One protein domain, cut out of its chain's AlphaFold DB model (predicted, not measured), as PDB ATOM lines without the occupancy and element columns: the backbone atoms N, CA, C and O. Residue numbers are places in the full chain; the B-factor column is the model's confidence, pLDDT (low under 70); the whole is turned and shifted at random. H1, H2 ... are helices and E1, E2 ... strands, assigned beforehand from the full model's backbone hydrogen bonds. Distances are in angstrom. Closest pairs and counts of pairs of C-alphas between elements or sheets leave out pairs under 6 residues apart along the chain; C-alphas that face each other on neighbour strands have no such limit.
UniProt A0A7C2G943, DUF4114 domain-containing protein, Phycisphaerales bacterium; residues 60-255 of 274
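AT A GLANCE: This is residues 60 to 255 of the 274 residues of the protein "DUF4114 domain-containing protein" of Phycisphaerales bacterium (UniProt A0A7C2G943). Two strongly twisted sheets, with much loop around them, form a sandwich: E6 E5 E2 E11 E10 E9 faces branched E1, E3, E4, E7 and E8. Small H1 grazes the former. Of 196 printed residues, named elements, H1 then E1 to E11, hold only 71, mostly strand; neighbours are antiparallel. It is compact, radius of gyration of the C-alphas 15.9 A, spanning 49 by 36 by 33 A.

IN THESE COORDINATES: H1, residues 60 to 63, begins at C-alpha (141.103, 180.825, 142.885). Strands are E1 78 to 80, E2 87 to 96, E3 106 to 111, E4 114 to 123, E5 131 to 137, E6 142 to 145, E7 166 to 172, E8 182 to 184, E9 200 to 204, E10 217 to 221 and E11 240 to 246. E2 measures 28.7 A.

HOW THE PARTS SIT: H1 is too short for an O i to N i+4 pair. E3 and E7 are antiparallel, N 108 and O 170 3.1 A apart. E9, E10 and E11 form a meander, successive antiparallel neighbours; N 201 and O 220 are 2.8 A apart, N 219 and O 242 2.8 A.

THE WHOLE: The printed part has no cut. E10 to E11 is a long link. Residues 148 to 158, among others, are under pLDDT 70.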
ATOM      1  N   GLY A  60     142.387 180.431 143.465       91.00
ATOM      2  CA  GLY A  60     141.103 180.825 142.885       91.00
ATOM      3  C   GLY A  60     140.351 181.803 143.783       91.00
ATOM      4  O   GLY A  60     139.866 182.826 143.296       91.00
ATOM      5  N   ASP A  61     140.339 181.547 145.094       91.75
ATOM      6  CA  ASP A  61     139.782 182.448 146.105       91.75
ATOM      7  C   ASP A  61     140.556 183.776 146.179       91.75
ATOM      8  O   ASP A  61     139.937 184.837 146.278       91.75
ATOM      9  N   VAL A  62     141.892 183.734 146.078       92.06
ATOM     10  CA  VAL A  62     142.754 184.934 146.087       92.06
ATOM     11  C   VAL A  62     142.467 185.847 144.888       92.06
ATOM     12  O   VAL A  62     142.362 187.063 145.040       92.06
ATOM     13  N   LEU A  63     142.349 185.282 143.681       90.62
ATOM     14  CA  LEU A  63     142.129 186.056 142.451       90.62
ATOM     15  C   LEU A  63     140.647 186.356 142.174       90.62
ATOM     16  O   LEU A  63     140.333 187.276 141.416       90.62
ATOM     17  N   GLY A  64     139.727 185.588 142.760       88.81
ATOM     18  CA  GLY A  64     138.282 185.737 142.586       88.81
ATOM     19  C   GLY A  64     137.770 185.410 141.177       88.81
ATOM     20  O   GLY A  64     136.671 185.837 140.809       88.81
ATOM     21  N   ASP A  65     138.552 184.689 140.367       81.12
ATOM     22  CA  ASP A  65     138.263 184.431 138.949       81.12
ATOM     23  C   ASP A  65     137.753 183.010 138.650       81.12
ATOM     24  O   ASP A  65     137.213 182.763 137.565       81.12
ATOM     25  N   GLY A  66     137.872 182.086 139.607       83.62
ATOM     26  CA  GLY A  66     137.476 180.685 139.462       83.62
ATOM     27  C   GLY A  66     138.396 179.843 138.565       83.62
ATOM     28  O   GLY A  66     138.132 178.658 138.356       83.62
ATOM     29  N   GLN A  67     139.444 180.427 137.970       84.81
ATOM     30  CA  GLN A  67     140.355 179.719 137.062       84.81
ATOM     31  C   GLN A  67     141.304 178.793 137.832       84.81
ATOM     32  O   GLN A  67     141.690 177.744 137.312       84.81
ATOM     33  N   PHE A  68     141.655 179.173 139.060       88.75
ATOM     34  CA  PHE A  68     142.658 178.507 139.889       88.75
ATOM     35  C   PHE A  68     142.065 177.794 141.121       88.75
ATOM     36  O   PHE A  68     142.782 177.518 142.085       88.75
ATOM     37  N   ASP A  69     140.766 177.478 141.092       89.62
ATOM     38  CA  ASP A  69     140.061 176.810 142.195       89.62
ATOM     39  C   ASP A  69     140.732 175.487 142.592       89.62
ATOM     40  O   ASP A  69     141.031 174.628 141.755       89.62
ATOM     41  N   GLY A  70     140.923 175.290 143.898       87.56
ATOM     42  CA  GLY A  70     141.533 174.084 144.454       87.56
ATOM     43  C   GLY A  70     143.058 174.018 144.339       87.56
ATOM     44  O   GLY A  70     143.647 173.020 144.768       87.56
ATOM     45  N   ILE A  71     143.710 175.057 143.807       90.19
ATOM     46  CA  ILE A  71     145.171 175.170 143.800       90.19
ATOM     47  C   ILE A  71     145.624 175.784 145.122       90.19
ATOM     48  O   ILE A  71     145.657 177.000 145.300       90.19
ATOM     49  N   GLY A  72     145.964 174.912 146.067       91.69
ATOM     50  CA  GLY A  72     146.512 175.320 147.355       91.69
ATOM     51  C   GLY A  72     147.956 175.828 147.247       91.69
ATOM     52  O   GLY A  72     148.690 175.434 146.336       91.69
ATOM     53  N   PRO A  73     148.401 176.669 148.193       91.88
ATOM     54  CA  PRO A  73     149.773 177.146 148.214       91.88
ATOM     55  C   PRO A  73     150.741 176.029 148.596       91.88
ATOM     56  O   PRO A  73     150.442 175.147 149.403       91.88
ATOM     57  N   SER A  74     151.948 176.118 148.058       87.62
ATOM     58  CA  SER A  74     153.095 175.350 148.521       87.62
ATOM     59  C   SER A  74     153.545 175.815 149.915       87.62
ATOM     60  O   SER A  74     153.298 176.946 150.341       87.62
ATOM     61  N   ASP A  75     154.259 174.954 150.642       83.88
ATOM     62  CA  ASP A  75     154.871 175.298 151.938       83.88
ATOM     63  C   ASP A  75     156.243 175.978 151.775       83.88
ATOM     64  O   ASP A  75     157.167 175.783 152.560       83.88
ATOM     65  N   GLN A  76     156.405 176.749 150.704       85.12
ATOM     66  CA  GLN A  76     157.691 177.268 150.255       85.12
ATOM     67  C   GLN A  76     157.740 178.771 150.433       85.12
ATOM     68  O   GLN A  76     156.727 179.460 150.352       85.12
ATOM     69  N   TYR A  77     158.946 179.279 150.646       90.44
ATOM     70  CA  TYR A  77     159.189 180.701 150.879       90.44
ATOM     71  C   TYR A  77     160.326 181.264 150.022       90.44
ATOM     72  O   TYR A  77     160.587 182.465 150.059       90.44
ATOM     73  N   TYR A  78     160.995 180.433 149.230       92.81
ATOM     74  CA  TYR A  78     162.022 180.835 148.276       92.81
ATOM     75  C   TYR A  78     162.015 179.879 147.085       92.81
ATOM     76  O   TYR A  78     161.462 178.782 147.162       92.81
ATOM     77  N   LEU A  79     162.636 180.303 145.990       92.31
ATOM     78  CA  LEU A  79     162.793 179.517 144.771       92.31
ATOM     79  C   LEU A  79     164.271 179.336 144.443       92.31
ATOM     80  O   LEU A  79     165.112 180.152 144.831       92.31
ATOM     81  N   SER A  80     164.581 178.272 143.701       91.50
ATOM     82  CA  SER A  80     165.944 177.946 143.286       91.50
ATOM     83  C   SER A  80     166.050 177.782 141.772       91.50
ATOM     84  O   SER A  80     165.274 177.054 141.160       91.50
ATOM     85  N   LEU A  81     167.067 178.421 141.190       89.06
ATOM     86  CA  LEU A  81     167.509 178.252 139.796       89.06
ATOM     87  C   LEU A  81     168.784 177.394 139.714       89.06
ATOM     88  O   LEU A  81     169.595 177.546 138.801       89.06
ATOM     89  N   SER A  82     169.042 176.572 140.734       75.06
ATOM     90  CA  SER A  82     170.340 175.919 140.954       75.06
ATOM     91  C   SER A  82     170.694 174.811 139.956       75.06
ATOM     92  O   SER A  82     171.860 174.417 139.888       75.06
ATOM     93  N   ASP A  83     169.742 174.318 139.163       76.06
ATOM     94  CA  ASP A  83     169.997 173.371 138.071       76.06
ATOM     95  C   ASP A  83     170.306 174.054 136.726       76.06
ATOM     96  O   ASP A  83     170.709 173.390 135.764       76.06
ATOM     97  N   ALA A  84     170.191 175.381 136.669       78.25
ATOM     98  CA  ALA A  84     170.556 176.192 135.522       78.25
ATOM     99  C   ALA A  84     171.995 176.731 135.634       78.25
ATOM    100  O   ALA A  84     172.635 176.727 136.684       78.25
ATOM    101  N   SER A  85     172.538 177.205 134.510       82.25
ATOM    102  CA  SER A  85     173.867 177.833 134.463       82.25
ATOM    103  C   SER A  85     173.878 179.036 133.526       82.25
ATOM    104  O   SER A  85     172.998 179.187 132.675       82.25
ATOM    105  N   GLY A  86     174.875 179.911 133.680       88.69
ATOM    106  CA  GLY A  86     175.012 181.096 132.843       88.69
ATOM    107  C   GLY A  86     173.906 182.132 133.062       88.69
ATOM    108  O   GLY A  86     173.506 182.415 134.193       88.69
ATOM    109  N   ILE A  87     173.458 182.744 131.962       90.94
ATOM    110  CA  ILE A  87     172.437 183.793 131.984       90.94
ATOM    111  C   ILE A  87     171.045 183.174 131.882       90.94
ATOM    112  O   ILE A  87     170.754 182.510 130.891       90.94
ATOM    113  N   GLN A  88     170.189 183.455 132.864       91.69
ATOM    114  CA  GLN A  88     168.780 183.062 132.887       91.69
ATOM    115  C   GLN A  88     167.876 184.294 132.923       91.69
ATOM    116  O   GLN A  88     168.276 185.356 133.406       91.69
ATOM    117  N   THR A  89     166.656 184.157 132.413       91.25
ATOM    118  CA  THR A  89     165.644 185.214 132.448       91.25
ATOM    119  C   THR A  89     164.362 184.700 133.067       91.25
ATOM    120  O   THR A  89     163.887 183.625 132.707       91.25
ATOM    121  N   VAL A  90     163.809 185.504 133.964       92.38
ATOM    122  CA  VAL A  90     162.539 185.252 134.631       92.38
ATOM    123  C   VAL A  90     161.656 186.468 134.396       92.38
ATOM    124  O   VAL A  90     162.063 187.598 134.679       92.38
ATOM    125  N   GLU A  91     160.482 186.251 133.823       92.56
ATOM    126  CA  GLU A  91     159.466 187.275 133.634       92.56
ATOM    127  C   GLU A  91     158.506 187.270 134.818       92.56
ATOM    128  O   GLU A  91     157.977 186.232 135.204       92.56
ATOM    129  N   PHE A  92     158.282 188.452 135.378       93.44
ATOM    130  CA  PHE A  92     157.305 188.701 136.426       93.44
ATOM    131  C   PHE A  92     156.173 189.527 135.838       93.44
ATOM    132  O   PHE A  92     156.449 190.543 135.201       93.44
ATOM    133  N   SER A  93     154.928 189.124 136.070       92.75
ATOM    134  CA  SER A  93     153.725 189.810 135.591       92.75
ATOM    135  C   SER A  93     152.779 190.085 136.751       92.75
ATOM    136  O   SER A  93     152.483 189.181 137.527       92.75
ATOM    137  N   LEU A  94     152.292 191.317 136.876       92.81
ATOM    138  CA  LEU A  94     151.319 191.670 137.908       92.81
ATOM    139  C   LEU A  94     149.927 191.161 137.495       92.81
ATOM    140  O   LEU A  94     149.391 191.605 136.479       92.81
ATOM    141  N   LEU A  95     149.364 190.213 138.248       90.88
ATOM    142  CA  LEU A  95     148.088 189.545 137.946       90.88
ATOM    143  C   LEU A  95     146.904 190.178 138.677       90.88
ATOM    144  O   LEU A  95     145.815 190.259 138.118       90.88
ATOM    145  N   GLY A  96     147.132 190.635 139.906       89.69
ATOM    146  CA  GLY A  96     146.116 191.230 140.765       89.69
ATOM    147  C   GLY A  96     146.748 192.207 141.749       89.69
ATOM    148  O   GLY A  96     147.904 192.043 142.134       89.69
ATOM    149  N   GLU A  97     146.002 193.245 142.107       88.00
ATOM    150  CA  GLU A  97     146.389 194.216 143.130       88.00
ATOM    151  C   GLU A  97     145.117 194.903 143.646       88.00
ATOM    152  O   GLU A  97     144.435 195.598 142.880       88.00
ATOM    153  N   GLU A  98     144.776 194.702 144.919       82.88
ATOM    154  CA  GLU A  98     143.637 195.381 145.539       82.88
ATOM    155  C   GLU A  98     144.013 196.820 145.942       82.88
ATOM    156  O   GLU A  98     145.109 197.142 146.409       82.88
ATOM    157  N   ALA A  99     143.099 197.764 145.707       65.62
ATOM    158  CA  ALA A  99     143.453 199.177 145.562       65.62
ATOM    159  C   ALA A  99     143.827 199.901 146.874       65.62
ATOM    160  O   ALA A  99     144.229 201.070 146.828       65.62
ATOM    161  N   GLY A 100     143.672 199.259 148.036       74.56
ATOM    162  CA  GLY A 100     143.862 199.882 149.352       74.56
ATOM    163  C   GLY A 100     145.269 200.448 149.555       74.56
ATOM    164  O   GLY A 100     145.430 201.559 150.076       74.56
ATOM    165  N   PHE A 101     146.274 199.711 149.084       77.06
ATOM    166  CA  PHE A 101     147.696 200.010 149.266       77.06
ATOM    167  C   PHE A 101     148.500 199.950 147.974       77.06
ATOM    168  O   PHE A 101     149.676 200.313 148.001       77.06
ATOM    169  N   ALA A 102     147.859 199.635 146.844       83.50
ATOM    170  CA  ALA A 102     148.461 199.569 145.515       83.50
ATOM    171  C   ALA A 102     149.512 200.666 145.264       83.50
ATOM    172  O   ALA A 102     150.670 200.414 144.961       83.50
ATOM    173  N   LYS A 103     149.165 201.928 145.552       87.69
ATOM    174  CA  LYS A 103     150.054 203.092 145.360       87.69
ATOM    175  C   LYS A 103     151.377 203.046 146.149       87.69
ATOM    176  O   LYS A 103     152.331 203.751 145.798       87.69
ATOM    177  N   TRP A 104     151.431 202.301 147.242       89.12
ATOM    178  CA  TRP A 104     152.575 202.221 148.148       89.12
ATOM    179  C   TRP A 104     153.297 200.886 148.093       89.12
ATOM    180  O   TRP A 104     154.438 200.833 148.552       89.12
ATOM    181  N   ASN A 105     152.673 199.864 147.513       91.19
ATOM    182  CA  ASN A 105     153.244 198.538 147.399       91.19
ATOM    183  C   ASN A 105     154.507 198.568 146.539       91.19
ATOM    184  O   ASN A 105     154.572 199.184 145.470       91.19
ATOM    185  N   ARG A 106     155.569 197.955 147.065       93.31
ATOM    186  CA  ARG A 106     156.836 197.726 146.369       93.31
ATOM    187  C   ARG A 106     157.211 196.270 146.530       93.31
ATOM    188  O   ARG A 106     157.599 195.857 147.620       93.31
ATOM    189  N   MET A 107     157.122 195.516 145.448       95.12
ATOM    190  CA  MET A 107     157.418 194.089 145.446       95.12
ATOM    191  C   MET A 107     158.735 193.821 144.737       95.12
ATOM    192  O   MET A 107     159.081 194.466 143.741       95.12
ATOM    193  N   GLY A 108     159.488 192.864 145.256       96.00
ATOM    194  CA  GLY A 108     160.707 192.416 144.614       96.00
ATOM    195  C   GLY A 108     161.202 191.078 145.127       96.00
ATOM    196  O   GLY A 108     160.520 190.365 145.862       96.00
ATOM    197  N   ILE A 109     162.433 190.764 144.735       96.81
ATOM    198  CA  ILE A 109     163.155 189.568 145.175       96.81
ATOM    199  C   ILE A 109     164.304 189.931 146.112       96.81
ATOM    200  O   ILE A 109     164.867 191.031 146.029       96.81
ATOM    201  N   TYR A 110     164.682 188.995 146.976       97.12
ATOM    202  CA  TYR A 110     165.834 189.122 147.867       97.12
ATOM    203  C   TYR A 110     166.730 187.878 147.832       97.12
ATOM    204  O   TYR A 110     166.260 186.791 147.511       97.12
ATOM    205  N   ASP A 111     168.016 188.037 148.156       96.81
ATOM    206  CA  ASP A 111     168.959 186.915 148.312       96.81
ATOM    207  C   ASP A 111     168.581 186.089 149.546       96.81
ATOM    208  O   ASP A 111     168.619 186.610 150.663       96.81
ATOM    209  N   HIS A 112     168.241 184.810 149.368       94.69
ATOM    210  CA  HIS A 112     167.816 183.965 150.486       94.69
ATOM    211  C   HIS A 112     168.889 183.864 151.592       94.69
ATOM    212  O   HIS A 112     168.559 183.813 152.777       94.69
ATOM    213  N   ALA A 113     170.178 183.924 151.240       94.44
ATOM    214  CA  ALA A 113     171.276 183.883 152.204       94.44
ATOM    215  C   ALA A 113     171.588 185.249 152.849       94.44
ATOM    216  O   ALA A 113     172.203 185.295 153.920       94.44
ATOM    217  N   ASP A 114     171.196 186.360 152.219       95.81
ATOM    218  CA  ASP A 114     171.355 187.723 152.743       95.81
ATOM    219  C   ASP A 114     170.146 188.614 152.374       95.81
ATOM    220  O   ASP A 114     170.210 189.387 151.409       95.81
ATOM    221  N   PRO A 115     169.067 188.609 153.186       95.38
ATOM    222  CA  PRO A 115     167.845 189.376 152.914       95.38
ATOM    223  C   PRO A 115     168.019 190.900 152.836       95.38
ATOM    224  O   PRO A 115     167.091 191.615 152.455       95.38
ATOM    225  N   SER A 116     169.206 191.434 153.163       95.00
ATOM    226  CA  SER A 116     169.536 192.847 152.935       95.00
ATOM    227  C   SER A 116     169.781 193.179 151.456       95.00
ATOM    228  O   SER A 116     169.837 194.358 151.080       95.00
ATOM    229  N   LYS A 117     169.968 192.166 150.601       95.94
ATOM    230  CA  LYS A 117     170.137 192.323 149.157       95.94
ATOM    231  C   LYS A 117     168.793 192.181 148.471       95.94
ATOM    232  O   LYS A 117     168.313 191.076 148.270       95.94
ATOM    233  N   THR A 118     168.219 193.309 148.069       95.50
ATOM    234  CA  THR A 118     166.908 193.347 147.416       95.50
ATOM    235  C   THR A 118     166.973 193.946 146.014       95.50
ATOM    236  O   THR A 118     167.767 194.857 145.728       95.50
ATOM    237  N   LEU A 119     166.118 193.433 145.134       94.31
ATOM    238  CA  LEU A 119     165.847 193.958 143.802       94.31
ATOM    239  C   LEU A 119     164.339 194.191 143.661       94.31
ATOM    240  O   LEU A 119     163.574 193.242 143.530       94.31
ATOM    241  N   GLU A 120     163.940 195.463 143.677       94.44
ATOM    242  CA  GLU A 120     162.564 195.909 143.420       94.44
ATOM    243  C   GLU A 120     162.187 195.624 141.961       94.44
ATOM    244  O   GLU A 120     162.956 195.954 141.050       94.44
ATOM    245  N   ILE A 121     161.022 195.009 141.763       93.31
ATOM    246  CA  ILE A 121     160.462 194.641 140.459       93.31
ATOM    247  C   ILE A 121     159.268 195.539 140.148       93.31
ATOM    248  O   ILE A 121     159.276 196.217 139.121       93.31
ATOM    249  N   PHE A 122     158.303 195.585 141.064       93.19
ATOM    250  CA  PHE A 122     157.091 196.387 140.956       93.19
ATOM    251  C   PHE A 122     157.048 197.466 142.035       93.19
ATOM    252  O   PHE A 122     157.593 197.306 143.130       93.19
ATOM    253  N   ARG A 123     156.369 198.566 141.731       91.12
ATOM    254  CA  ARG A 123     156.069 199.667 142.653       91.12
ATOM    255  C   ARG A 123     154.676 200.206 142.351       91.12
ATOM    256  O   ARG A 123     154.242 200.095 141.217       91.12
ATOM    257  N   GLY A 124     154.068 200.947 143.267       87.69
ATOM    258  CA  GLY A 124     152.689 201.433 143.113       87.69
ATOM    259  C   GLY A 124     152.348 202.420 141.985       87.69
ATOM    260  O   GLY A 124     151.293 203.047 142.020       87.69
ATOM    261  N   GLU A 125     153.237 202.635 141.012       88.12
ATOM    262  CA  GLU A 125     152.871 203.233 139.716       88.12
ATOM    263  C   GLU A 125     152.578 202.172 138.641       88.12
ATOM    264  O   GLU A 125     152.028 202.523 137.597       88.12
ATOM    265  N   ASP A 126     153.011 200.932 138.866       91.06
ATOM    266  CA  ASP A 126     152.753 199.786 138.002       91.06
ATOM    267  C   ASP A 126     151.313 199.297 138.234       91.06
ATOM    268  O   ASP A 126     150.686 199.618 139.242       91.06
ATOM    269  N   THR A 127     150.757 198.588 137.261       90.50
ATOM    270  CA  THR A 127     149.346 198.183 137.230       90.50
ATOM    271  C   THR A 127     149.196 196.752 136.734       90.50
ATOM    272  O   THR A 127     150.088 196.225 136.070       90.50
ATOM    273  N   VAL A 128     148.065 196.111 137.041       90.69
ATOM    274  CA  VAL A 128     147.752 194.757 136.556       90.69
ATOM    275  C   VAL A 128     147.962 194.658 135.040       90.69
ATOM    276  O   VAL A 128     147.449 195.471 134.267       90.69
ATOM    277  N   GLY A 129     148.725 193.647 134.624       87.94
ATOM    278  CA  GLY A 129     149.170 193.430 133.248       87.94
ATOM    279  C   GLY A 129     150.554 194.002 132.918       87.94
ATOM    280  O   GLY A 129     151.073 193.701 131.843       87.94
ATOM    281  N   ASP A 130     151.171 194.791 133.804       91.00
ATOM    282  CA  ASP A 130     152.576 195.170 133.657       91.00
ATOM    283  C   ASP A 130     153.493 193.968 133.915       91.00
ATOM    284  O   ASP A 130     153.288 193.192 134.853       91.00
ATOM    285  N   SER A 131     154.551 193.861 133.106       91.38
ATOM    286  CA  SER A 131     155.533 192.779 133.200       91.38
ATOM    287  C   SER A 131     156.972 193.287 133.141       91.38
ATOM    288  O   SER A 131     157.308 194.233 132.412       91.38
ATOM    289  N   PHE A 132     157.860 192.627 133.886       91.50
ATOM    290  CA  PHE A 132     159.290 192.910 133.909       91.50
ATOM    291  C   PHE A 132     160.124 191.635 133.837       91.50
ATOM    292  O   PHE A 132     159.897 190.674 134.562       91.50
ATOM    293  N   VAL A 133     161.169 191.674 133.009       91.69
ATOM    294  CA  VAL A 133     162.148 190.589 132.912       91.69
ATOM    295  C   VAL A 133     163.330 190.873 133.836       91.69
ATOM    296  O   VAL A 133     164.067 191.850 133.646       91.69
ATOM    297  N   VAL A 134     163.530 189.990 134.810       92.75
ATOM    298  CA  VAL A 134     164.735 189.919 135.637       92.75
ATOM    299  C   VAL A 134     165.727 188.986 134.955       92.75
ATOM    300  O   VAL A 134     165.409 187.857 134.592       92.75
ATOM    301  N   THR A 135     166.953 189.461 134.771       93.00
ATOM    302  CA  THR A 135     168.060 188.649 134.267       93.00
ATOM    303  C   THR A 135     168.957 188.234 135.422       93.00
ATOM    304  O   THR A 135     169.424 189.094 136.171       93.00
ATOM    305  N   PHE A 136     169.237 186.938 135.517       93.69
ATOM    306  CA  PHE A 136     170.165 186.330 136.462       93.69
ATOM    307  C   PHE A 136     171.452 185.922 135.741       93.69
ATOM    308  O   PHE A 136     171.416 185.296 134.689       93.69
ATOM    309  N   ASP A 137     172.599 186.270 136.312       93.25
ATOM    310  CA  ASP A 137     173.928 185.767 135.959       93.25
ATOM    311  C   ASP A 137     174.357 184.833 137.090       93.25
ATOM    312  O   ASP A 137     174.920 185.282 138.095       93.25
ATOM    313  N   LEU A 138     174.009 183.551 136.946       92.25
ATOM    314  CA  LEU A 138     174.190 182.532 137.983       92.25
ATOM    315  C   LEU A 138     175.673 182.264 138.258       92.25
ATOM    316  O   LEU A 138     176.056 182.034 139.401       92.25
ATOM    317  N   ASP A 139     176.527 182.427 137.245       91.56
ATOM    318  CA  ASP A 139     177.981 182.295 137.386       91.56
ATOM    319  C   ASP A 139     178.570 183.370 138.316       91.56
ATOM    320  O   ASP A 139     179.613 183.167 138.941       91.56
ATOM    321  N   LYS A 140     177.917 184.539 138.403       91.88
ATOM    322  CA  LYS A 140     178.328 185.654 139.271       91.88
ATOM    323  C   LYS A 140     177.425 185.859 140.487       91.88
ATOM    324  O   LYS A 140     177.724 186.742 141.291       91.88
ATOM    325  N   GLY A 141     176.328 185.111 140.601       93.00
ATOM    326  CA  GLY A 141     175.297 185.305 141.622       93.00
ATOM    327  C   GLY A 141     174.641 186.689 141.564       93.00
ATOM    328  O   GLY A 141     174.400 187.304 142.602       93.00
ATOM    329  N   GLN A 142     174.423 187.230 140.363       94.06
ATOM    330  CA  GLN A 142     173.931 188.598 140.160       94.06
ATOM    331  C   GLN A 142     172.567 188.630 139.473       94.06
ATOM    332  O   GLN A 142     172.341 187.859 138.553       94.06
ATOM    333  N   ALA A 143     171.721 189.597 139.825       93.88
ATOM    334  CA  ALA A 143     170.450 189.858 139.152       93.88
ATOM    335  C   ALA A 143     170.268 191.345 138.809       93.88
ATOM    336  O   ALA A 143     170.822 192.226 139.481       93.88
ATOM    337  N   TRP A 144     169.524 191.642 137.741       92.69
ATOM    338  CA  TRP A 144     169.130 193.004 137.360       92.69
ATOM    339  C   TRP A 144     167.886 193.013 136.461       92.69
ATOM    340  O   TRP A 144     167.575 192.023 135.808       92.69
ATOM    341  N   ILE A 145     167.217 194.165 136.370       89.88
ATOM    342  CA  ILE A 145     166.102 194.396 135.435       89.88
ATOM    343  C   ILE A 145     166.565 195.324 134.311       89.88
ATOM    344  O   ILE A 145     167.153 196.377 134.579       89.88
ATOM    345  N   GLY A 146     166.266 194.978 133.060       81.50
ATOM    346  CA  GLY A 146     166.610 195.787 131.886       81.50
ATOM    347  C   GLY A 146     168.085 195.698 131.476       81.50
ATOM    348  O   GLY A 146     168.755 194.692 131.696       81.50
ATOM    349  N   ASP A 147     168.615 196.756 130.859       71.75
ATOM    350  CA  ASP A 147     169.993 196.760 130.360       71.75
ATOM    351  C   ASP A 147     171.003 196.984 131.495       71.75
ATOM    352  O   ASP A 147     170.980 198.011 132.186       71.75
ATOM    353  N   LYS A 148     171.965 196.064 131.639       64.69
ATOM    354  CA  LYS A 148     173.020 196.141 132.660       64.69
ATOM    355  C   LYS A 148     173.763 197.485 132.606       64.69
ATOM    356  O   LYS A 148     174.330 197.857 131.579       64.69
ATOM    357  N   GLY A 149     173.795 198.205 133.731       58.62
ATOM    358  CA  GLY A 149     174.568 199.440 133.902       58.62
ATOM    359  C   GLY A 149     173.931 200.714 133.337       58.62
ATOM    360  O   GLY A 149     174.568 201.771 133.386       58.62
ATOM    361  N   LYS A 150     172.695 200.665 132.823       56.62
ATOM    362  CA  LYS A 150     171.977 201.862 132.356       56.62
ATOM    363  C   LYS A 150     171.014 202.374 133.424       56.62
ATOM    364  O   LYS A 150     170.311 201.608 134.063       56.62
ATOM    365  N   LYS A 151     170.952 203.694 133.621       54.03
ATOM    366  CA  LYS A 151     169.918 204.296 134.476       54.03
ATOM    367  C   LYS A 151     168.589 204.289 133.728       54.03
ATOM    368  O   LYS A 151     168.507 204.838 132.631       54.03
ATOM    369  N   HIS A 152     167.552 203.751 134.349       58.47
ATOM    370  CA  HIS A 152     166.182 203.840 133.854       58.47
ATOM    371  C   HIS A 152     165.310 204.638 134.838       58.47
ATOM    372  O   HIS A 152     165.712 204.902 135.969       58.47
ATOM    373  N   LYS A 153     164.120 205.063 134.386       57.38
ATOM    374  CA  LYS A 153     163.154 205.831 135.203       57.38
ATOM    375  C   LYS A 153     162.564 205.021 136.365       57.38
ATOM    376  O   LYS A 153     162.105 205.597 137.345       57.38
ATOM    377  N   HIS A 154     162.588 203.699 136.232       59.19
ATOM    378  CA  HIS A 154     162.146 202.759 137.253       59.19
ATOM    379  C   HIS A 154     163.296 202.512 138.239       59.19
ATOM    380  O   HIS A 154     164.446 202.335 137.820       59.19
ATOM    381  N   LYS A 155     163.018 202.584 139.540       56.28
ATOM    382  CA  LYS A 155     164.045 202.498 140.585       56.28
ATOM    383  C   LYS A 155     164.573 201.055 140.589       56.28
ATOM    384  O   LYS A 155     163.801 200.118 140.556       56.28
ATOM    385  N   GLY A 156     165.892 200.861 140.519       56.31
ATOM    386  CA  GLY A 156     166.494 199.515 140.438       56.31
ATOM    387  C   GLY A 156     166.767 198.988 139.020       56.31
ATOM    388  O   GLY A 156     167.688 198.190 138.850       56.31
ATOM    389  N   LYS A 157     166.110 199.503 137.971       65.19
ATOM    390  CA  LYS A 157     166.425 199.109 136.586       65.19
ATOM    391  C   LYS A 157     167.860 199.494 136.194       65.19
ATOM    392  O   LYS A 157     168.290 200.637 136.367       65.19
ATOM    393  N   GLY A 158     168.585 198.504 135.673       64.06
ATOM    394  CA  GLY A 158     170.003 198.525 135.308       64.06
ATOM    395  C   GLY A 158     170.988 198.511 136.483       64.06
ATOM    396  O   GLY A 158     172.202 198.482 136.252       64.06
ATOM    397  N   LYS A 159     170.500 198.490 137.733       81.25
ATOM    398  CA  LYS A 159     171.315 198.230 138.926       81.25
ATOM    399  C   LYS A 159     171.487 196.720 139.072       81.25
ATOM    400  O   LYS A 159     170.515 195.978 139.073       81.25
ATOM    401  N   THR A 160     172.730 196.279 139.210       90.00
ATOM    402  CA  THR A 160     173.041 194.878 139.496       90.00
ATOM    403  C   THR A 160     173.097 194.653 141.002       90.00
ATOM    404  O   THR A 160     173.765 195.412 141.709       90.00
ATOM    405  N   ILE A 161     172.403 193.622 141.476       93.12
ATOM    406  CA  ILE A 161     172.346 193.192 142.878       93.12
ATOM    407  C   ILE A 161     172.906 191.772 142.976       93.12
ATOM    408  O   ILE A 161     172.789 191.003 142.026       93.12
ATOM    409  N   SER A 162     173.539 191.433 144.096       95.50
ATOM    410  CA  SER A 162     173.911 190.051 144.410       95.50
ATOM    411  C   SER A 162     172.695 189.349 145.004       95.50
ATOM    412  O   SER A 162     172.298 189.729 146.097       95.50
ATOM    413  N   ILE A 163     172.088 188.429 144.252       94.19
ATOM    414  CA  ILE A 163     170.907 187.648 144.666       94.19
ATOM    415  C   ILE A 163     171.225 186.143 144.742       94.19
ATOM    416  O   ILE A 163     170.535 185.401 145.422       94.19
ATOM    417  N   GLY A 164     172.274 185.680 144.054       92.25
ATOM    418  CA  GLY A 164     172.577 184.250 143.965       92.25
ATOM    419  C   GLY A 164     171.617 183.488 143.043       92.25
ATOM    420  O   GLY A 164     171.043 184.059 142.114       92.25
ATOM    421  N   SER A 165     171.512 182.177 143.276       91.62
ATOM    422  CA  SER A 165     170.597 181.256 142.581       91.62
ATOM    423  C   SER A 165     169.357 180.909 143.403       91.62
ATOM    424  O   SER A 165     168.470 180.238 142.889       91.62
ATOM    425  N   GLU A 166     169.317 181.317 144.671       93.81
ATOM    426  CA  GLU A 166     168.217 181.077 145.602       93.81
ATOM    427  C   GLU A 166     167.693 182.423 146.077       93.81
ATOM    428  O   GLU A 166     168.448 183.237 146.613       93.81
ATOM    429  N   PHE A 167     166.410 182.675 145.861       95.62
ATOM    430  CA  PHE A 167     165.822 183.969 146.163       95.62
ATOM    431  C   PHE A 167     164.419 183.819 146.728       95.62
ATOM    432  O   PHE A 167     163.658 182.947 146.316       95.62
ATOM    433  N   GLY A 168     164.082 184.686 147.676       96.25
ATOM    434  CA  GLY A 168     162.718 184.840 148.162       96.25
ATOM    435  C   GLY A 168     162.079 186.117 147.631       96.25
ATOM    436  O   GLY A 168     162.676 186.858 146.844       96.25
ATOM    437  N   PHE A 169     160.869 186.391 148.103       97.62
ATOM    438  CA  PHE A 169     160.067 187.541 147.707       97.62
ATOM    439  C   PHE A 169     159.810 188.466 148.886       97.62
ATOM    440  O   PHE A 169     159.674 188.019 150.023       97.62
ATOM    441  N   TYR A 170     159.704 189.760 148.620       97.25
ATOM    442  CA  TYR A 170     159.291 190.719 149.633       97.25
ATOM    443  C   TYR A 170     158.238 191.676 149.089       97.25
ATOM    444  O   TYR A 170     158.234 191.985 147.894       97.25
ATOM    445  N   LEU A 171     157.413 192.188 149.996       95.31
ATOM    446  CA  LEU A 171     156.497 193.293 149.773       95.31
ATOM    447  C   LEU A 171     156.758 194.381 150.813       95.31
ATOM    448  O   LEU A 171     156.818 194.116 152.008       95.31
ATOM    449  N   ASP A 172     156.932 195.614 150.357       94.00
ATOM    450  CA  ASP A 172     157.093 196.777 151.220       94.00
ATOM    451  C   ASP A 172     155.963 197.776 150.978       94.00
ATOM    452  O   ASP A 172     155.958 198.496 149.980       94.00
ATOM    453  N   SER A 173     155.030 197.814 151.924       91.81
ATOM    454  CA  SER A 173     153.899 198.738 152.012       91.81
ATOM    455  C   SER A 173     154.106 199.782 153.125       91.81
ATOM    456  O   SER A 173     153.189 200.525 153.498       91.81
ATOM    457  N   GLY A 174     155.320 199.878 153.688       89.06
ATOM    458  CA  GLY A 174     155.628 200.698 154.865       89.06
ATOM    459  C   GLY A 174     155.423 202.205 154.666       89.06
ATOM    460  O   GLY A 174     155.157 202.929 155.629       89.06
ATOM    461  N   ASP A 175     155.474 202.678 153.419       86.31
ATOM    462  CA  ASP A 175     155.259 204.088 153.065       86.31
ATOM    463  C   ASP A 175     153.773 204.502 153.061       86.31
ATOM    464  O   ASP A 175     153.462 205.688 152.917       86.31
ATOM    465  N   SER A 176     152.850 203.556 153.262       82.44
ATOM    466  CA  SER A 176     151.405 203.811 153.337       82.44
ATOM    467  C   SER A 176     150.979 204.685 154.513       82.44
ATOM    468  O   SER A 176     149.970 205.387 154.446       82.44
ATOM    469  N   GLY A 177     151.719 204.622 155.624       74.56
ATOM    470  CA  GLY A 177     151.309 205.214 156.897       74.56
ATOM    471  C   GLY A 177     150.094 204.535 157.554       74.56
ATOM    472  O   GLY A 177     149.692 204.963 158.636       74.56
ATOM    473  N   ASN A 178     149.547 203.470 156.958       74.56
ATOM    474  CA  ASN A 178     148.284 202.836 157.346       74.56
ATOM    475  C   ASN A 178     148.482 201.406 157.878       74.56
ATOM    476  O   ASN A 178     147.758 200.509 157.495       74.56
ATOM    477  N   ASN A 179     149.432 201.173 158.789       82.31
ATOM    478  CA  ASN A 179     149.740 199.822 159.308       82.31
ATOM    479  C   ASN A 179     150.410 198.873 158.286       82.31
ATOM    480  O   ASN A 179     150.545 197.688 158.569       82.31
ATOM    481  N   GLY A 180     150.914 199.402 157.166       85.44
ATOM    482  CA  GLY A 180     151.791 198.665 156.256       85.44
ATOM    483  C   GLY A 180     153.183 198.381 156.838       85.44
ATOM    484  O   GLY A 180     153.581 198.900 157.897       85.44
ATOM    485  N   GLY A 181     153.948 197.545 156.146       89.75
ATOM    486  CA  GLY A 181     155.209 196.990 156.627       89.75
ATOM    487  C   GLY A 181     156.147 196.531 155.524       89.75
ATOM    488  O   GLY A 181     155.875 196.725 154.348       89.75
ATOM    489  N   LEU A 182     157.274 195.957 155.941       92.56
ATOM    490  CA  LEU A 182     158.146 195.186 155.067       92.56
ATOM    491  C   LEU A 182     157.940 193.723 155.429       92.56
ATOM    492  O   LEU A 182     158.214 193.333 156.564       92.56
ATOM    493  N   PHE A 183     157.474 192.954 154.461       93.62
ATOM    494  CA  PHE A 183     157.109 191.562 154.619       93.62
ATOM    495  C   PHE A 183     157.914 190.707 153.664       93.62
ATOM    496  O   PHE A 183     158.121 191.061 152.505       93.62
ATOM    497  N   TYR A 184     158.354 189.565 154.159       95.75
ATOM    498  CA  TYR A 184     159.093 188.566 153.417       95.75
ATOM    499  C   TYR A 184     158.240 187.315 153.254       95.75
ATOM    500  O   TYR A 184     157.431 186.966 154.118       95.75
ATOM    501  N   SER A 185     158.480 186.598 152.164       95.00
ATOM    502  CA  SER A 185     157.946 185.256 151.960       95.00
ATOM    503  C   SER A 185     158.420 184.275 153.030       95.00
ATOM    504  O   SER A 185     157.688 183.361 153.396       95.00
ATOM    505  N   GLU A 186     159.623 184.474 153.574       93.75
ATOM    506  CA  GLU A 186     160.104 183.700 154.712       93.75
ATOM    507  C   GLU A 186     159.567 184.289 156.015       93.75
ATOM    508  O   GLU A 186     160.051 185.308 156.507       93.75
ATOM    509  N   SER A 187     158.592 183.609 156.620       89.75
ATOM    510  CA  SER A 187     157.924 184.094 157.830       89.75
ATOM    511  C   SER A 187     158.878 184.286 159.013       89.75
ATOM    512  O   SER A 187     158.611 185.100 159.890       89.75
ATOM    513  N   SER A 188     160.020 183.588 159.036       89.94
ATOM    514  CA  SER A 188     161.052 183.756 160.071       89.94
ATOM    515  C   SER A 188     161.648 185.176 160.094       89.94
ATOM    516  O   SER A 188     162.105 185.633 161.145       89.94
ATOM    517  N   LEU A 189     161.599 185.880 158.956       92.00
ATOM    518  CA  LEU A 189     162.068 187.255 158.785       92.00
ATOM    519  C   LEU A 189     160.998 188.297 159.155       92.00
ATOM    520  O   LEU A 189     161.337 189.459 159.382       92.00
ATOM    521  N   ASN A 190     159.728 187.893 159.279       90.56
ATOM    522  CA  ASN A 190     158.604 188.763 159.649       90.56
ATOM    523  C   ASN A 190     158.515 188.908 161.175       90.56
ATOM    524  O   ASN A 190     157.603 188.403 161.833       90.56
ATOM    525  N   THR A 191     159.530 189.536 161.767       83.56
ATOM    526  CA  THR A 191     159.676 189.645 163.225       83.56
ATOM    527  C   THR A 191     158.874 190.812 163.828       83.56
ATOM    528  O   THR A 191     158.086 191.480 163.166       83.56
ATOM    529  N   ASP A 192     159.075 191.080 165.120       77.94
ATOM    530  CA  ASP A 192     158.438 192.167 165.874       77.94
ATOM    531  C   ASP A 192     156.911 192.043 166.004       77.94
ATOM    532  O   ASP A 192     156.420 191.104 166.632       77.94
ATOM    533  N   ALA A 193     156.163 193.026 165.498       68.81
ATOM    534  CA  ALA A 193     154.712 193.095 165.641       68.81
ATOM    535  C   ALA A 193     153.998 191.985 164.857       68.81
ATOM    536  O   ALA A 193     152.904 191.596 165.259       68.81
ATOM    537  N   ASP A 194     154.653 191.455 163.818       76.88
ATOM    538  CA  ASP A 194     154.098 190.452 162.911       76.88
ATOM    539  C   ASP A 194     154.274 189.013 163.400       76.88
ATOM    540  O   ASP A 194     153.617 188.108 162.900       76.88
ATOM    541  N   LEU A 195     155.078 188.796 164.452       77.06
ATOM    542  CA  LEU A 195     155.197 187.521 165.179       77.06
ATOM    543  C   LEU A 195     155.406 186.277 164.285       77.06
ATOM    544  O   LEU A 195     155.034 185.170 164.672       77.06
ATOM    545  N   GLY A 196     156.032 186.442 163.120       81.19
ATOM    546  CA  GLY A 196     156.290 185.367 162.167       81.19
ATOM    547  C   GLY A 196     155.066 184.912 161.373       81.19
ATOM    548  O   GLY A 196     155.010 183.758 160.949       81.19
ATOM    549  N   VAL A 197     154.073 185.785 161.194       84.94
ATOM    550  CA  VAL A 197     152.924 185.528 160.320       84.94
ATOM    551  C   VAL A 197     153.392 185.393 158.859       84.94
ATOM    552  O   VAL A 197     154.270 186.144 158.412       84.94
ATOM    553  N   PRO A 198     152.876 184.401 158.108       89.12
ATOM    554  CA  PRO A 198     153.098 184.330 156.670       89.12
ATOM    555  C   PRO A 198     152.382 185.494 155.981       89.12
ATOM    556  O   PRO A 198     151.187 185.680 156.165       89.12
ATOM    557  N   HIS A 199     153.127 186.258 155.188       91.69
ATOM    558  CA  HIS A 199     152.596 187.355 154.371       91.69
ATOM    559  C   HIS A 199     152.698 187.066 152.875       91.69
ATOM    560  O   HIS A 199     152.280 187.889 152.073       91.69
ATOM    561  N   ALA A 200     153.266 185.921 152.493       94.44
ATOM    562  CA  ALA A 200     153.303 185.483 151.112       94.44
ATOM    563  C   ALA A 200     152.890 184.019 151.006       94.44
ATOM    564  O   ALA A 200     153.258 183.195 151.849       94.44
ATOM    565  N   LEU A 201     152.185 183.710 149.929       94.44
ATOM    566  CA  LEU A 201     151.832 182.367 149.503       94.44
ATOM    567  C   LEU A 201     152.411 182.133 148.111       94.44
ATOM    568  O   LEU A 201     152.262 182.973 147.227       94.44
ATOM    569  N   ILE A 202     153.090 181.002 147.925       94.62
ATOM    570  CA  ILE A 202     153.673 180.604 146.640       94.62
ATOM    571  C   ILE A 202     152.871 179.424 146.107       94.62
ATOM    572  O   ILE A 202     152.767 178.405 146.785       94.62
ATOM    573  N   PHE A 203     152.350 179.535 144.895       93.19
ATOM    574  CA  PHE A 203     151.544 178.519 144.228       93.19
ATOM    575  C   PHE A 203     152.300 177.967 143.028       93.19
ATOM    576  O   PHE A 203     152.835 178.734 142.228       93.19
ATOM    577  N   ASP A 204     152.315 176.644 142.910       90.94
ATOM    578  CA  ASP A 204     152.786 175.951 141.715       90.94
ATOM    579  C   ASP A 204     151.621 175.823 140.734       90.94
ATOM    580  O   ASP A 204     150.584 175.243 141.070       90.94
ATOM    581  N   ILE A 205     151.770 176.427 139.558       89.12
ATOM    582  CA  ILE A 205     150.735 176.479 138.523       89.12
ATOM    583  C   ILE A 205     151.242 176.005 137.157       89.12
ATOM    584  O   ILE A 205     150.536 176.183 136.167       89.12
ATOM    585  N   GLU A 206     152.411 175.351 137.097       85.62
ATOM    586  CA  GLU A 206     153.016 174.866 135.845       85.62
ATOM    587  C   GLU A 206     152.067 173.928 135.071       85.62
ATOM    588  O   GLU A 206     151.976 173.977 133.843       85.62
ATOM    589  N   GLU A 207     151.307 173.092 135.786       79.50
ATOM    590  CA  GLU A 207     150.383 172.122 135.183       79.50
ATOM    591  C   GLU A 207     149.000 172.709 134.832       79.50
ATOM    592  O   GLU A 207     148.134 171.995 134.312       79.50
ATOM    593  N   VAL A 208     148.755 173.997 135.095       80.69
ATOM    594  CA  VAL A 208     147.453 174.626 134.833       80.69
ATOM    595  C   VAL A 208     147.356 175.035 133.366       80.69
ATOM    596  O   VAL A 208     147.992 175.975 132.888       80.69
ATOM    597  N   GLU A 209     146.508 174.335 132.616       72.69
ATOM    598  CA  GLU A 209     146.291 174.638 131.203       72.69
ATOM    599  C   GLU A 209     145.533 175.966 130.997       72.69
ATOM    600  O   GLU A 209     144.628 176.326 131.750       72.69
ATOM    601  N   ASN A 210     145.823 176.657 129.888       69.56
ATOM    602  CA  ASN A 210     145.151 177.895 129.454       69.56
ATOM    603  C   ASN A 210     145.335 179.109 130.382       69.56
ATOM    604  O   ASN A 210     144.549 180.060 130.322       69.56
ATOM    605  N   VAL A 211     146.393 179.124 131.193       69.81
ATOM    606  CA  VAL A 211     146.813 180.324 131.920       69.81
ATOM    607  C   VAL A 211     147.424 181.326 130.943       69.81
ATOM    608  O   VAL A 211     148.327 181.007 130.163       69.81
ATOM    609  N   VAL A 212     146.921 182.563 130.962       62.53
ATOM    610  CA  VAL A 212     147.478 183.649 130.150       62.53
ATOM    611  C   VAL A 212     148.928 183.879 130.578       62.53
ATOM    612  O   VAL A 212     149.192 184.229 131.721       62.53
ATOM    613  N   GLY A 213     149.863 183.691 129.646       66.00
ATOM    614  CA  GLY A 213     151.288 183.933 129.880       66.00
ATOM    615  C   GLY A 213     152.133 182.696 130.195       66.00
ATOM    616  O   GLY A 213     153.332 182.876 130.352       66.00
ATOM    617  N   ASN A 214     151.563 181.477 130.216       78.12
ATOM    618  CA  ASN A 214     152.284 180.235 130.569       78.12
ATOM    619  C   ASN A 214     153.114 180.422 131.850       78.12
ATOM    620  O   ASN A 214     154.344 180.351 131.839       78.12
ATOM    621  N   LEU A 215     152.418 180.801 132.917       86.38
ATOM    622  CA  LEU A 215     153.026 181.059 134.212       86.38
ATOM    623  C   LEU A 215     153.335 179.727 134.890       86.38
ATOM    624  O   LEU A 215     152.503 178.826 134.865       86.38
ATOM    625  N   ASP A 216     154.497 179.647 135.523       89.38
ATOM    626  CA  ASP A 216     154.930 178.463 136.266       89.38
ATOM    627  C   ASP A 216     154.556 178.600 137.746       89.38
ATOM    628  O   ASP A 216     154.159 177.643 138.402       89.38
ATOM    629  N   ILE A 217     154.657 179.821 138.278       92.50
ATOM    630  CA  ILE A 217     154.460 180.121 139.697       92.50
ATOM    631  C   ILE A 217     153.583 181.365 139.842       92.50
ATOM    632  O   ILE A 217     153.746 182.337 139.100       92.50
ATOM    633  N   ALA A 218     152.707 181.373 140.844       94.06
ATOM    634  CA  ALA A 218     152.059 182.588 141.333       94.06
ATOM    635  C   ALA A 218     152.492 182.881 142.772       94.06
ATOM    636  O   ALA A 218     152.680 181.973 143.579       94.06
ATOM    637  N   ILE A 219     152.660 184.158 143.094       95.75
ATOM    638  CA  ILE A 219     153.000 184.638 144.427       95.75
ATOM    639  C   ILE A 219     151.932 185.638 144.844       95.75
ATOM    640  O   ILE A 219     151.772 186.660 144.182       95.75
ATOM    641  N   ALA A 220     151.229 185.350 145.930       95.44
ATOM    642  CA  ALA A 220     150.212 186.222 146.502       95.44
ATOM    643  C   ALA A 220     150.712 186.799 147.826       95.44
ATOM    644  O   ALA A 220     151.314 186.069 148.617       95.44
ATOM    645  N   PHE A 221     150.491 188.088 148.058       94.75
ATOM    646  CA  PHE A 221     150.944 188.792 149.249       94.75
ATOM    647  C   PHE A 221     149.798 189.433 150.016       94.75
ATOM    648  O   PHE A 221     148.842 189.917 149.425       94.75
ATOM    649  N   GLU A 222     149.997 189.491 151.327       91.12
ATOM    650  CA  GLU A 222     149.273 190.339 152.265       91.12
ATOM    651  C   GLU A 222     150.137 191.560 152.616       91.12
ATOM    652  O   GLU A 222     151.337 191.415 152.897       91.12
ATOM    653  N   ASP A 223     149.541 192.750 152.665       87.44
ATOM    654  CA  ASP A 223     150.256 194.009 152.880       87.44
ATOM    655  C   ASP A 223     149.960 194.728 154.205       87.44
ATOM    656  O   ASP A 223     150.586 195.758 154.517       87.44
ATOM    657  N   LEU A 224     149.094 194.147 155.038       87.44
ATOM    658  CA  LEU A 224     148.786 194.648 156.369       87.44
ATOM    659  C   LEU A 224     149.529 193.886 157.459       87.44
ATOM    660  O   LEU A 224     149.507 192.663 157.548       87.44
ATOM    661  N   LYS A 225     150.113 194.633 158.402       85.50
ATOM    662  CA  LYS A 225     150.659 194.048 159.633       85.50
ATOM    663  C   LYS A 225     149.569 193.402 160.473       85.50
ATOM    664  O   LYS A 225     148.483 193.982 160.642       85.50
ATOM    665  N   ILE A 226     149.908 192.316 161.169       78.19
ATOM    666  CA  ILE A 226     149.009 191.769 162.186       78.19
ATOM    667  C   ILE A 226     148.964 192.725 163.386       78.19
ATOM    668  O   ILE A 226     149.854 192.813 164.231       78.19
ATOM    669  N   ASN A 227     147.882 193.490 163.506       66.75
ATOM    670  CA  ASN A 227     147.657 194.257 164.719       66.75
ATOM    671  C   ASN A 227     146.848 193.409 165.698       66.75
ATOM    672  O   ASN A 227     145.618 193.376 165.638       66.75
ATOM    673  N   ALA A 228     147.534 192.770 166.650       49.50
ATOM    674  CA  ALA A 228     146.910 191.939 167.687       49.50
ATOM    675  C   ALA A 228     145.815 192.663 168.507       49.50
ATOM    676  O   ALA A 228     145.058 192.013 169.225       49.50
ATOM    677  N   ARG A 229     145.721 194.002 168.437       49.53
ATOM    678  CA  ARG A 229     144.676 194.778 169.123       49.53
ATOM    679  C   ARG A 229     143.390 194.950 168.318       49.53
ATOM    680  O   ARG A 229     142.341 195.069 168.941       49.53
ATOM    681  N   ASN A 230     143.468 194.971 166.986       55.66
ATOM    682  CA  ASN A 230     142.336 195.336 166.128       55.66
ATOM    683  C   ASN A 230     142.001 194.299 165.042       55.66
ATOM    684  O   ASN A 230     140.985 194.480 164.381       55.66
ATOM    685  N   GLY A 231     142.800 193.238 164.864       55.00
ATOM    686  CA  GLY A 231     142.521 192.199 163.862       55.00
ATOM    687  C   GLY A 231     142.571 192.725 162.427       55.00
ATOM    688  O   GLY A 231     141.717 192.382 161.631       55.00
ATOM    689  N   SER A 232     143.525 193.613 162.132       65.31
ATOM    690  CA  SER A 232     143.671 194.270 160.825       65.31
ATOM    691  C   SER A 232     144.228 193.380 159.717       65.31
ATOM    692  O   SER A 232     144.311 193.849 158.601       65.31
ATOM    693  N   PHE A 233     144.670 192.172 160.048       77.38
ATOM    694  CA  PHE A 233     145.066 191.157 159.079       77.38
ATOM    695  C   PHE A 233     143.798 190.380 158.725       77.38
ATOM    696  O   PHE A 233     143.216 189.754 159.621       77.38
ATOM    697  N   ASP A 234     143.343 190.472 157.483       79.06
ATOM    698  CA  ASP A 234     142.214 189.700 156.958       79.06
ATOM    699  C   ASP A 234     142.681 188.431 156.235       79.06
ATOM    700  O   ASP A 234     141.948 187.438 156.270       79.06
ATOM    701  N   GLY A 235     143.930 188.396 155.756       84.94
ATOM    702  CA  GLY A 235     144.598 187.172 155.318       84.94
ATOM    703  C   GLY A 235     144.003 186.610 154.038       84.94
ATOM    704  O   GLY A 235     143.932 185.387 153.886       84.94
ATOM    705  N   ASP A 236     143.537 187.493 153.160       88.00
ATOM    706  CA  ASP A 236     142.991 187.129 151.857       88.00
ATOM    707  C   ASP A 236     144.068 187.098 150.756       88.00
ATOM    708  O   ASP A 236     143.851 186.476 149.717       88.00
ATOM    709  N   TYR A 237     145.254 187.670 151.023       92.44
ATOM    710  CA  TYR A 237     146.432 187.689 150.147       92.44
ATOM    711  C   TYR A 237     146.168 188.259 148.740       92.44
ATOM    712  O   TYR A 237     146.934 187.989 147.809       92.44
ATOM    713  N   ASN A 238     145.092 189.029 148.551       91.56
ATOM    714  CA  ASN A 238     144.751 189.614 147.252       91.56
ATOM    715  C   ASN A 238     145.390 190.999 147.030       91.56
ATOM    716  O   ASN A 238     145.299 191.550 145.927       91.56
ATOM    717  N   ASP A 239     146.091 191.529 148.039       90.38
ATOM    718  CA  ASP A 239     146.717 192.851 147.998       90.38
ATOM    719  C   ASP A 239     147.714 192.983 146.851       90.38
ATOM    720  O   ASP A 239     147.792 194.026 146.198       90.38
ATOM    721  N   MET A 240     148.480 191.921 146.578       93.12
ATOM    722  CA  MET A 240     149.355 191.864 145.413       93.12
ATOM    723  C   MET A 240     149.615 190.430 144.960       93.12
ATOM    724  O   MET A 240     150.218 189.634 145.681       93.12
ATOM    725  N   VAL A 241     149.244 190.125 143.716       94.88
ATOM    726  CA  VAL A 241     149.436 188.809 143.102       94.88
ATOM    727  C   VAL A 241     150.320 188.930 141.870       94.88
ATOM    728  O   VAL A 241     149.987 189.616 140.903       94.88
ATOM    729  N   VAL A 242     151.456 188.244 141.888       94.94
ATOM    730  CA  VAL A 242     152.471 188.269 140.834       94.94
ATOM    731  C   VAL A 242     152.635 186.877 140.244       94.94
ATOM    732  O   VAL A 242     152.929 185.918 140.948       94.94
ATOM    733  N   GLY A 243     152.490 186.779 138.931       93.88
ATOM    734  CA  GLY A 243     152.811 185.599 138.147       93.88
ATOM    735  C   GLY A 243     154.271 185.610 137.728       93.88
ATOM    736  O   GLY A 243     154.843 186.666 137.451       93.88
ATOM    737  N   MET A 244     154.864 184.431 137.640       92.69
ATOM    738  CA  MET A 244     156.237 184.244 137.213       92.69
ATOM    739  C   MET A 244     156.302 183.182 136.117       92.69
ATOM    740  O   MET A 244     155.718 182.110 136.252       92.69
ATOM    741  N   SER A 245     157.034 183.483 135.049       90.56
ATOM    742  CA  SER A 245     157.395 182.527 134.000       90.56
ATOM    743  C   SER A 245     158.907 182.546 133.824       90.56
ATOM    744  O   SER A 245     159.529 183.612 133.765       90.56
ATOM    745  N   SER A 246     159.526 181.374 133.783       82.38
ATOM    746  CA  SER A 246     160.975 181.239 133.718       82.38
ATOM    747  C   SER A 246     161.396 180.415 132.512       82.38
ATOM    748  O   SER A 246     160.823 179.385 132.181       82.38
ATOM    749  N   THR A 247     162.483 180.835 131.862       70.25
ATOM    750  CA  THR A 247     163.145 179.985 130.858       70.25
ATOM    751  C   THR A 247     163.992 178.879 131.491       70.25
ATOM    752  O   THR A 247     164.465 177.986 130.791       70.25
ATOM    753  N   ALA A 248     164.255 178.990 132.792       69.50
ATOM    754  CA  ALA A 248     164.973 178.017 133.599       69.50
ATOM    755  C   ALA A 248     163.984 177.139 134.364       69.50
ATOM    756  O   ALA A 248     162.933 177.624 134.778       69.50
ATOM    757  N   ASN A 249     164.364 175.889 134.614       73.62
ATOM    758  CA  ASN A 249     163.605 175.011 135.490       73.62
ATOM    759  C   ASN A 249     163.601 175.597 136.913       73.62
ATOM    760  O   ASN A 249     164.659 175.884 137.477       73.62
ATOM    761  N   ILE A 250     162.417 175.850 137.463       76.00
ATOM    762  CA  ILE A 250     162.272 176.368 138.821       76.00
ATOM    763  C   ILE A 250     162.146 175.170 139.743       76.00
ATOM    764  O   ILE A 250     161.191 174.404 139.662       76.00
ATOM    765  N   ILE A 251     163.105 175.011 140.650       73.62
ATOM    766  CA  ILE A 251     163.020 173.960 141.654       73.62
ATOM    767  C   ILE A 251     162.363 174.538 142.896       73.62
ATOM    768  O   ILE A 251     162.924 175.395 143.586       73.62
ATOM    769  N   ILE A 252     161.192 173.995 143.203       67.94
ATOM    770  CA  ILE A 252     160.582 174.099 144.518       67.94
ATOM    771  C   ILE A 252     161.383 173.204 145.469       67.94
ATOM    772  O   ILE A 252     161.453 171.993 145.254       67.94
ATOM    773  N   VAL A 253     162.038 173.777 146.485       65.75
ATOM    774  CA  VAL A 253     162.988 173.051 147.345       65.75
ATOM    775  C   VAL A 253     162.253 172.442 148.538       65.75
ATOM    776  O   VAL A 253     161.961 173.155 149.496       65.75
ATOM    777  N   PRO A 254     161.972 171.125 148.567       62.22
ATOM    778  CA  PRO A 254     161.227 170.534 149.671       62.22
ATOM    779  C   PRO A 254     161.963 170.772 150.988       62.22
ATOM    780  O   PRO A 254     163.190 170.636 151.042       62.22
ATOM    781  N   GLU A 255     161.221 171.097 152.050       61.62
ATOM    782  CA  GLU A 255     161.816 171.283 153.370       61.62
ATOM    783  C   GLU A 255     162.739 170.099 153.714       61.62
ATOM    784  O   GLU A 255     162.397 168.939 153.441       61.62
TER     785      GLU A 255